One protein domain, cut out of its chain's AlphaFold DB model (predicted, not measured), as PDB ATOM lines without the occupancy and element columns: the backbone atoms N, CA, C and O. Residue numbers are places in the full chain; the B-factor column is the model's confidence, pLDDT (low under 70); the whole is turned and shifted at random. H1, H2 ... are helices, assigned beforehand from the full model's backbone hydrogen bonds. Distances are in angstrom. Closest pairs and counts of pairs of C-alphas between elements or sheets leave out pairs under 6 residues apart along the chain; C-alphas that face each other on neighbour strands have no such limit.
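AT A GLANCE: This is residues 14 to 69 of the 83 residues of an uncharacterized protein of Puteibacter caeruleilacunae (UniProt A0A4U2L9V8). Two longer helices, H2 and H4, stand side by side and run opposite ways, and two shorter helices, H1 and H3, stand on one side of this pair. H3 is turned about perpendicular to H2, while H1 sits near the beginning of H2, and the first residue of H1 comes near the last residue of H3, so that these two short helices make a corner. The printed part has 56 residues with four named helices, in the order H1, H2, H3, H4 along the chain, and no named strand; its class is all helix. The whole is compact and rounded, with a radius of gyration of the C-alphas of 10.2 A and spans of 24 by 19 by 18 A.

IN THESE COORDINATES: Begin with the longest helix, H2, residues 22 to 36: find C-alpha 22 at (-65.484, 96.410, 23.756), and from there the helix runs 21.0 A to C-alpha 36 at (-68.836, 76.995, 16.602). H4, residues 56 to 67, runs 16.5 A and ends with C-alpha 67 at (-75.967, 90.594, 11.900). H3, residues 41 to 48, is 10.5 A long. H1, residues 14 to 19, is 8.8 A long, and its C-alpha 14 is at (-60.903, 91.368, 11.571).

HOW THE PARTS SIT: Look first at H2 and H4, which touch with 10 pairs of C-alphas within 8 A. Their closest C-alphas are those of Val 28 and Ala 65, 5.6 A apart, and they run opposite ways at a shallow tilt of 31 degrees. H2 and H3 only just touch, with 3 pairs of C-alphas within 8 A, and H2 does so with residues 29 to 33 alone. Their closest C-alphas, those of Glu 33 and Phe 44, are 6.9 A apart, and their lines are about perpendicular at 86 degrees. H1 is close to H2 but not clearly touching it; the closest C-alphas, those of Trp 17 and Lys 25, are 6.7 A apart. These two run opposite ways at a tilt of 37 degrees, only just steep. H1 is also close to H3 but not clearly touching it, with the C-alphas of Lys 14 and Leu 48 the closest at 5.5 A and their lines about perpendicular at 78 degrees. H3 and H4 are apart, and H1 and H4 are only just apart, their closest C-alphas 8.3 A from each other. In H1, H2, H3 and H4 every O i to N i+4 pair is within hydrogen-bond range.

THE WHOLE: The two C-alphas farthest apart are those of Gly 22 and Ala 56, at 26.4 A. The printed part has no cut. The links from H1 to H2 and from H2 to H3 are tight, and the 7 residues from H3 to H4 make a short link. The mean pLDDT of the printed part is 92.0, and no printed residue is under 70.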
ATOM      1  N   LYS A  14     -61.699  90.488  10.704       92.25
ATOM      2  CA  LYS A  14     -60.903  91.368  11.571       92.25
ATOM      3  C   LYS A  14     -61.292  92.832  11.438       92.25
ATOM      4  O   LYS A  14     -61.384  93.514  12.452       92.25
ATOM      5  N   THR A  15     -61.539  93.307  10.224       88.62
ATOM      6  CA  THR A  15     -61.939  94.702   9.994       88.62
ATOM      7  C   THR A  15     -63.258  95.013  10.698       88.62
ATOM      8  O   THR A  15     -63.330  95.975  11.458       88.62
ATOM      9  N   ALA A  16     -64.269  94.156  10.523       91.00
ATOM     10  CA  ALA A  16     -65.543  94.281  11.224       91.00
ATOM     11  C   ALA A  16     -65.379  94.121  12.737       91.00
ATOM     12  O   ALA A  16     -65.974  94.851  13.515       91.00
ATOM     13  N   TRP A  17     -64.537  93.191  13.182       93.56
ATOM     14  CA  TRP A  17     -64.245  93.033  14.600       93.56
ATOM     15  C   TRP A  17     -63.666  94.306  15.220       93.56
ATOM     16  O   TRP A  17     -64.076  94.672  16.317       93.56
ATOM     17  N   GLU A  18     -62.735  94.988  14.550       91.69
ATOM     18  CA  GLU A  18     -62.123  96.207  15.084       91.69
ATOM     19  C   GLU A  18     -63.076  97.405  15.143       91.69
ATOM     20  O   GLU A  18     -62.874  98.270  15.996       91.69
ATOM     21  N   SER A  19     -64.137  97.432  14.327       88.88
ATOM     22  CA  SER A  19     -65.165  98.481  14.399       88.88
ATOM     23  C   SER A  19     -66.133  98.308  15.576       88.88
ATOM     24  O   SER A  19     -66.799  99.266  15.971       88.88
ATOM     25  N   LEU A  20     -66.190  97.120  16.185       89.00
ATOM     26  CA  LEU A  20     -67.033  96.855  17.347       89.00
ATOM     27  C   LEU A  20     -66.470  97.489  18.631       89.00
ATOM     28  O   LEU A  20     -65.268  97.453  18.914       89.00
ATOM     29  N   THR A  21     -67.371  97.977  19.486       91.25
ATOM     30  CA  THR A  21     -67.032  98.417  20.848       91.25
ATOM     31  C   THR A  21     -66.623  97.229  21.728       91.25
ATOM     32  O   THR A  21     -66.913  96.073  21.420       91.25
ATOM     33  N   GLY A  22     -65.960  97.481  22.864       91.50
ATOM     34  CA  GLY A  22     -65.484  96.410  23.756       91.50
ATOM     35  C   GLY A  22     -66.587  95.464  24.257       91.50
ATOM     36  O   GLY A  22     -66.354  94.261  24.401       91.50
ATOM     37  N   GLU A  23     -67.795  95.985  24.475       91.56
ATOM     38  CA  GLU A  23     -68.962  95.188  24.865       91.56
ATOM     39  C   GLU A  23     -69.459  94.308  23.712       91.56
ATOM     40  O   GLU A  23     -69.611  93.095  23.886       91.56
ATOM     41  N   LEU A  24     -69.601  94.883  22.513       90.69
ATOM     42  CA  LEU A  24     -70.012  94.162  21.307       90.69
ATOM     43  C   LEU A  24     -68.994  93.086  20.916       90.69
ATOM     44  O   LEU A  24     -69.370  91.941  20.674       90.69
ATOM     45  N   LYS A  25     -67.693  93.400  20.978       94.25
ATOM     46  CA  LYS A  25     -66.598  92.429  20.819       94.25
ATOM     47  C   LYS A  25     -66.805  91.228  21.748       94.25
ATOM     48  O   LYS A  25     -66.712  90.071  21.336       94.25
ATOM     49  N   ARG A  26     -67.121  91.469  23.024       93.94
ATOM     50  CA  ARG A  26     -67.348  90.388  23.995       93.94
ATOM     51  C   ARG A  26     -68.590  89.558  23.663       93.94
ATOM     52  O   ARG A  26     -68.516  88.334  23.801       93.94
ATOM     53  N   ALA A  27     -69.690  90.191  23.259       92.88
ATOM     54  CA  ALA A  27     -70.935  89.518  22.889       92.88
ATOM     55  C   ALA A  27     -70.750  88.633  21.645       92.88
ATOM     56  O   ALA A  27     -70.952  87.417  21.719       92.88
ATOM     57  N   VAL A  28     -70.239  89.218  20.559       94.00
ATOM     58  CA  VAL A  28     -69.964  88.542  19.282       94.00
ATOM     59  C   VAL A  28     -69.023  87.361  19.477       94.00
ATOM     60  O   VAL A  28     -69.340  86.240  19.076       94.00
ATOM     61  N   ARG A  29     -67.897  87.561  20.176       95.12
ATOM     62  CA  ARG A  29     -66.933  86.480  20.419       95.12
ATOM     63  C   ARG A  29     -67.551  85.321  21.186       95.12
ATOM     64  O   ARG A  29     -67.372  84.181  20.778       95.12
ATOM     65  N   ARG A  30     -68.277  85.588  22.277       94.12
ATOM     66  CA  ARG A  30     -68.921  84.524  23.066       94.12
ATOM     67  C   ARG A  30     -69.917  83.731  22.232       94.12
ATOM     68  O   ARG A  30     -69.981  82.513  22.365       94.12
ATOM     69  N   LYS A  31     -70.679  84.414  21.381       93.94
ATOM     70  CA  LYS A  31     -71.670  83.780  20.518       93.94
ATOM     71  C   LYS A  31     -71.014  82.879  19.476       93.94
ATOM     72  O   LYS A  31     -71.412  81.723  19.353       93.94
ATOM     73  N   ILE A  32     -69.977  83.371  18.798       94.69
ATOM     74  CA  ILE A  32     -69.209  82.584  17.827       94.69
ATOM     75  C   ILE A  32     -68.535  81.397  18.526       94.69
ATOM     76  O   ILE A  32     -68.709  80.264  18.092       94.69
ATOM     77  N   GLU A  33     -67.834  81.626  19.643       94.88
ATOM     78  CA  GLU A  33     -67.174  80.559  20.411       94.88
ATOM     79  C   GLU A  33     -68.175  79.469  20.827       94.88
ATOM     80  O   GLU A  33     -67.911  78.281  20.636       94.88
ATOM     81  N   SER A  34     -69.350  79.866  21.326       94.50
ATOM     82  CA  SER A  34     -70.394  78.937  21.762       94.50
ATOM     83  C   SER A  34     -71.022  78.157  20.611       94.50
ATOM     84  O   SER A  34     -71.260  76.962  20.766       94.50
ATOM     85  N   ARG A  35     -71.335  78.803  19.480       94.75
ATOM     86  CA  ARG A  35     -72.041  78.148  18.366       94.75
ATOM     87  C   ARG A  35     -71.106  77.331  17.480       94.75
ATOM     88  O   ARG A  35     -71.518  76.290  16.983       94.75
ATOM     89  N   CYS A  36     -69.853  77.757  17.327       92.88
ATOM     90  CA  CYS A  36     -68.836  76.995  16.602       92.88
ATOM     91  C   CYS A  36     -68.186  75.890  17.454       92.88
ATOM     92  O   CYS A  36     -67.413  75.092  16.926       92.88
ATOM     93  N   GLY A  37     -68.431  75.859  18.770       93.50
ATOM     94  CA  GLY A  37     -67.771  74.920  19.682       93.50
ATOM     95  C   GLY A  37     -66.269  75.186  19.841       93.50
ATOM     96  O   GLY A  37     -65.486  74.260  20.057       93.50
ATOM     97  N   TRP A  38     -65.831  76.442  19.708       93.19
ATOM     98  CA  TRP A  38     -64.424  76.800  19.866       93.19
ATOM     99  C   TRP A  38     -64.054  76.826  21.350       93.19
ATOM    100  O   TRP A  38     -64.295  77.802  22.054       93.19
ATOM    101  N   GLY A  39     -63.415  75.755  21.824       86.94
ATOM    102  CA  GLY A  39     -63.038  75.595  23.235       86.94
ATOM    103  C   GLY A  39     -61.934  76.533  23.741       86.94
ATOM    104  O   GLY A  39     -61.559  76.462  24.908       86.94
ATOM    105  N   SER A  40     -61.381  77.402  22.892       90.00
ATOM    106  CA  SER A  40     -60.286  78.300  23.253       90.00
ATOM    107  C   SER A  40     -60.429  79.660  22.588       90.00
ATOM    108  O   SER A  40     -60.691  79.758  21.388       90.00
ATOM    109  N   ARG A  41     -60.119  80.717  23.351       90.88
ATOM    110  CA  ARG A  41     -59.985  82.084  22.819       90.88
ATOM    111  C   ARG A  41     -58.946  82.154  21.703       90.88
ATOM    112  O   ARG A  41     -59.088  82.941  20.776       90.88
ATOM    113  N   MET A  42     -57.903  81.327  21.782       94.69
ATOM    114  CA  MET A  42     -56.862  81.277  20.757       94.69
ATOM    115  C   MET A  42     -57.431  80.829  19.409       94.69
ATOM    116  O   MET A  42     -57.050  81.380  18.383       94.69
ATOM    117  N   THR A  43     -58.383  79.890  19.399       94.25
ATOM    118  CA  THR A  43     -59.057  79.455  18.168       94.25
ATOM    119  C   THR A  43     -59.767  80.626  17.501       94.25
ATOM    120  O   THR A  43     -59.583  80.838  16.306       94.25
ATOM    121  N   PHE A  44     -60.487  81.438  18.280       94.69
ATOM    122  CA  PHE A  44     -61.115  82.655  17.773       94.69
ATOM    123  C   PHE A  44     -60.088  83.591  17.129       94.69
ATOM    124  O   PHE A  44     -60.254  83.981  15.978       94.69
ATOM    125  N   TYR A  45     -58.991  83.912  17.824       94.69
ATOM    126  CA  TYR A  45     -57.975  84.825  17.288       94.69
ATOM    127  C   TYR A  45     -57.205  84.253  16.095       94.69
ATOM    128  O   TYR A  45     -56.783  85.020  15.229       94.69
ATOM    129  N   ASN A  46     -57.041  82.934  16.015       93.69
ATOM    130  CA  ASN A  46     -56.448  82.289  14.853       93.69
ATOM    131  C   ASN A  46     -57.354  82.417  13.627       93.69
ATOM    132  O   ASN A  46     -56.861  82.752  12.558       93.69
ATOM    133  N   LYS A  47     -58.667  82.219  13.785       92.75
ATOM    134  CA  LYS A  47     -59.655  82.396  12.708       92.75
ATOM    135  C   LYS A  47     -59.791  83.871  12.314       92.75
ATOM    136  O   LYS A  47     -59.762  84.195  11.134       92.75
ATOM    137  N   LEU A  48     -59.837  84.766  13.304       93.44
ATOM    138  CA  LEU A  48     -59.880  86.218  13.120       93.44
ATOM    139  C   LEU A  48     -58.695  86.725  12.283       93.44
ATOM    140  O   LEU A  48     -58.880  87.539  11.385       93.44
ATOM    141  N   ASN A  49     -57.479  86.259  12.583       90.56
ATOM    142  CA  ASN A  49     -56.247  86.679  11.905       90.56
ATOM    143  C   ASN A  49     -55.826  85.727  10.772       90.56
ATOM    144  O   ASN A  49     -54.648  85.709  10.428       90.56
ATOM    145  N   GLU A  50     -56.740  84.899  10.252       89.38
ATOM    146  CA  GLU A  50     -56.496  83.998   9.108       89.38
ATOM    147  C   GLU A  50     -55.359  82.980   9.314       89.38
ATOM    148  O   GLU A  50     -54.887  82.343   8.378       89.38
ATOM    149  N   ARG A  51     -54.933  82.757  10.561       90.50
ATOM    150  CA  ARG A  51     -53.964  81.708  10.918       90.50
ATOM    151  C   ARG A  51     -54.570  80.310  10.813       90.50
ATOM    152  O   ARG A  51     -53.857  79.312  10.864       90.50
ATOM    153  N   THR A  52     -55.893  80.216  10.753       90.25
ATOM    154  CA  THR A  52     -56.628  78.974  10.528       90.25
ATOM    155  C   THR A  52     -57.820  79.268   9.628       90.25
ATOM    156  O   THR A  52     -58.522  80.251   9.852       90.25
ATOM    157  N   GLU A  53     -58.060  78.407   8.639       88.94
ATOM    158  CA  GLU A  53     -59.172  78.540   7.690       88.94
ATOM    159  C   GLU A  53     -60.522  78.478   8.407       88.94
ATOM    160  O   GLU A  53     -60.744  77.576   9.216       88.94
ATOM    161  N   LEU A  54     -61.424  79.412   8.108       89.19
ATOM    162  CA  LEU A  54     -62.806  79.409   8.578       89.19
ATOM    163  C   LEU A  54     -63.639  78.462   7.699       89.19
ATOM    164  O   LEU A  54     -63.684  78.622   6.482       89.19
ATOM    165  N   LYS A  55     -64.290  77.464   8.300       90.44
ATOM    166  CA  LYS A  55     -65.183  76.547   7.574       90.44
ATOM    167  C   LYS A  55     -66.459  77.280   7.164       90.44
ATOM    168  O   LYS A  55     -66.882  78.196   7.860       90.44
ATOM    169  N   ALA A  56     -67.134  76.805   6.117       87.56
ATOM    170  CA  ALA A  56     -68.403  77.384   5.664       87.56
ATOM    171  C   ALA A  56     -69.447  77.498   6.794       87.56
ATOM    172  O   ALA A  56     -69.990  78.572   7.023       87.56
ATOM    173  N   SER A  57     -69.634  76.439   7.589       89.69
ATOM    174  CA  SER A  57     -70.553  76.467   8.737       89.69
ATOM    175  C   SER A  57     -70.126  77.435   9.847       89.69
ATOM    176  O   SER A  57     -70.965  77.973  10.562       89.69
ATOM    177  N   GLU A  58     -68.822  77.679  10.010       92.31
ATOM    178  CA  GLU A  58     -68.318  78.681  10.955       92.31
ATOM    179  C   GLU A  58     -68.540  80.101  10.412       92.31
ATOM    180  O   GLU A  58     -68.849  81.003  11.185       92.31
ATOM    181  N   ALA A  59     -68.420  80.299   9.096       91.44
ATOM    182  CA  ALA A  59     -68.680  81.576   8.437       91.44
ATOM    183  C   ALA A  59     -70.148  82.001   8.581       91.44
ATOM    184  O   ALA A  59     -70.405  83.131   8.983       91.44
ATOM    185  N   GLU A  60     -71.095  81.079   8.390       91.31
ATOM    186  CA  GLU A  60     -72.526  81.335   8.624       91.31
ATOM    187  C   GLU A  60     -72.805  81.780  10.071       91.31
ATOM    188  O   GLU A  60     -73.644  82.644  10.329       91.31
ATOM    189  N   ILE A  61     -72.090  81.207  11.046       94.19
ATOM    190  CA  ILE A  61     -72.215  81.591  12.457       94.19
ATOM    191  C   ILE A  61     -71.643  82.989  12.700       94.19
ATOM    192  O   ILE A  61     -72.221  83.753  13.477       94.19
ATOM    193  N   VAL A  62     -70.516  83.325  12.065       93.44
ATOM    194  CA  VAL A  62     -69.923  84.666  12.124       93.44
ATOM    195  C   VAL A  62     -70.899  85.694  11.546       93.44
ATOM    196  O   VAL A  62     -71.189  86.679  12.219       93.44
ATOM    197  N   GLU A  63     -71.482  85.436  10.377       92.69
ATOM    198  CA  GLU A  63     -72.509  86.293   9.766       92.69
ATOM    199  C   GLU A  63     -73.695  86.518  10.693       92.69
ATOM    200  O   GLU A  63     -74.043  87.662  10.977       92.69
ATOM    201  N   GLN A  64     -74.255  85.451  11.261       92.38
ATOM    202  CA  GLN A  64     -75.367  85.569  12.208       92.38
ATOM    203  C   GLN A  64     -74.985  86.359  13.466       92.38
ATOM    204  O   GLN A  64     -75.802  87.111  13.992       92.38
ATOM    205  N   ALA A  65     -73.759  86.198  13.973       94.00
ATOM    206  CA  ALA A  65     -73.319  86.893  15.177       94.00
ATOM    207  C   ALA A  65     -73.116  88.397  14.960       94.00
ATOM    208  O   ALA A  65     -73.414  89.179  15.859       94.00
ATOM    209  N   PHE A  66     -72.614  88.802  13.794       92.62
ATOM    210  CA  PHE A  66     -72.449  90.214  13.448       92.62
ATOM    211  C   PHE A  66     -73.769  90.862  12.993       92.62
ATOM    212  O   PHE A  66     -74.012  92.025  13.317       92.62
ATOM    213  N   ALA A  67     -74.664  90.104  12.349       90.12
ATOM    214  CA  ALA A  67     -75.967  90.594  11.900       90.12
ATOM    215  C   ALA A  67     -76.876  91.065  13.049       90.12
ATOM    216  O   ALA A  67     -77.609  92.035  12.891       90.12
ATOM    217  N   GLU A  68     -76.781  90.452  14.234       88.81
ATOM    218  CA  GLU A  68     -77.496  90.910  15.442       88.81
ATOM    219  C   GLU A  68     -77.080  92.302  15.921       88.81
ATOM    220  O   GLU A  68     -77.783  92.932  16.710       88.81
ATOM    221  N   HIS A  69     -75.932  92.778  15.449       88.38
ATOM    222  CA  HIS A  69     -75.400  94.096  15.752       88.38
ATOM    223  C   HIS A  69     -75.379  95.007  14.526       88.38
ATOM    224  O   HIS A  69     -74.737  96.050  14.577       88.38
TER     225      HIS A  69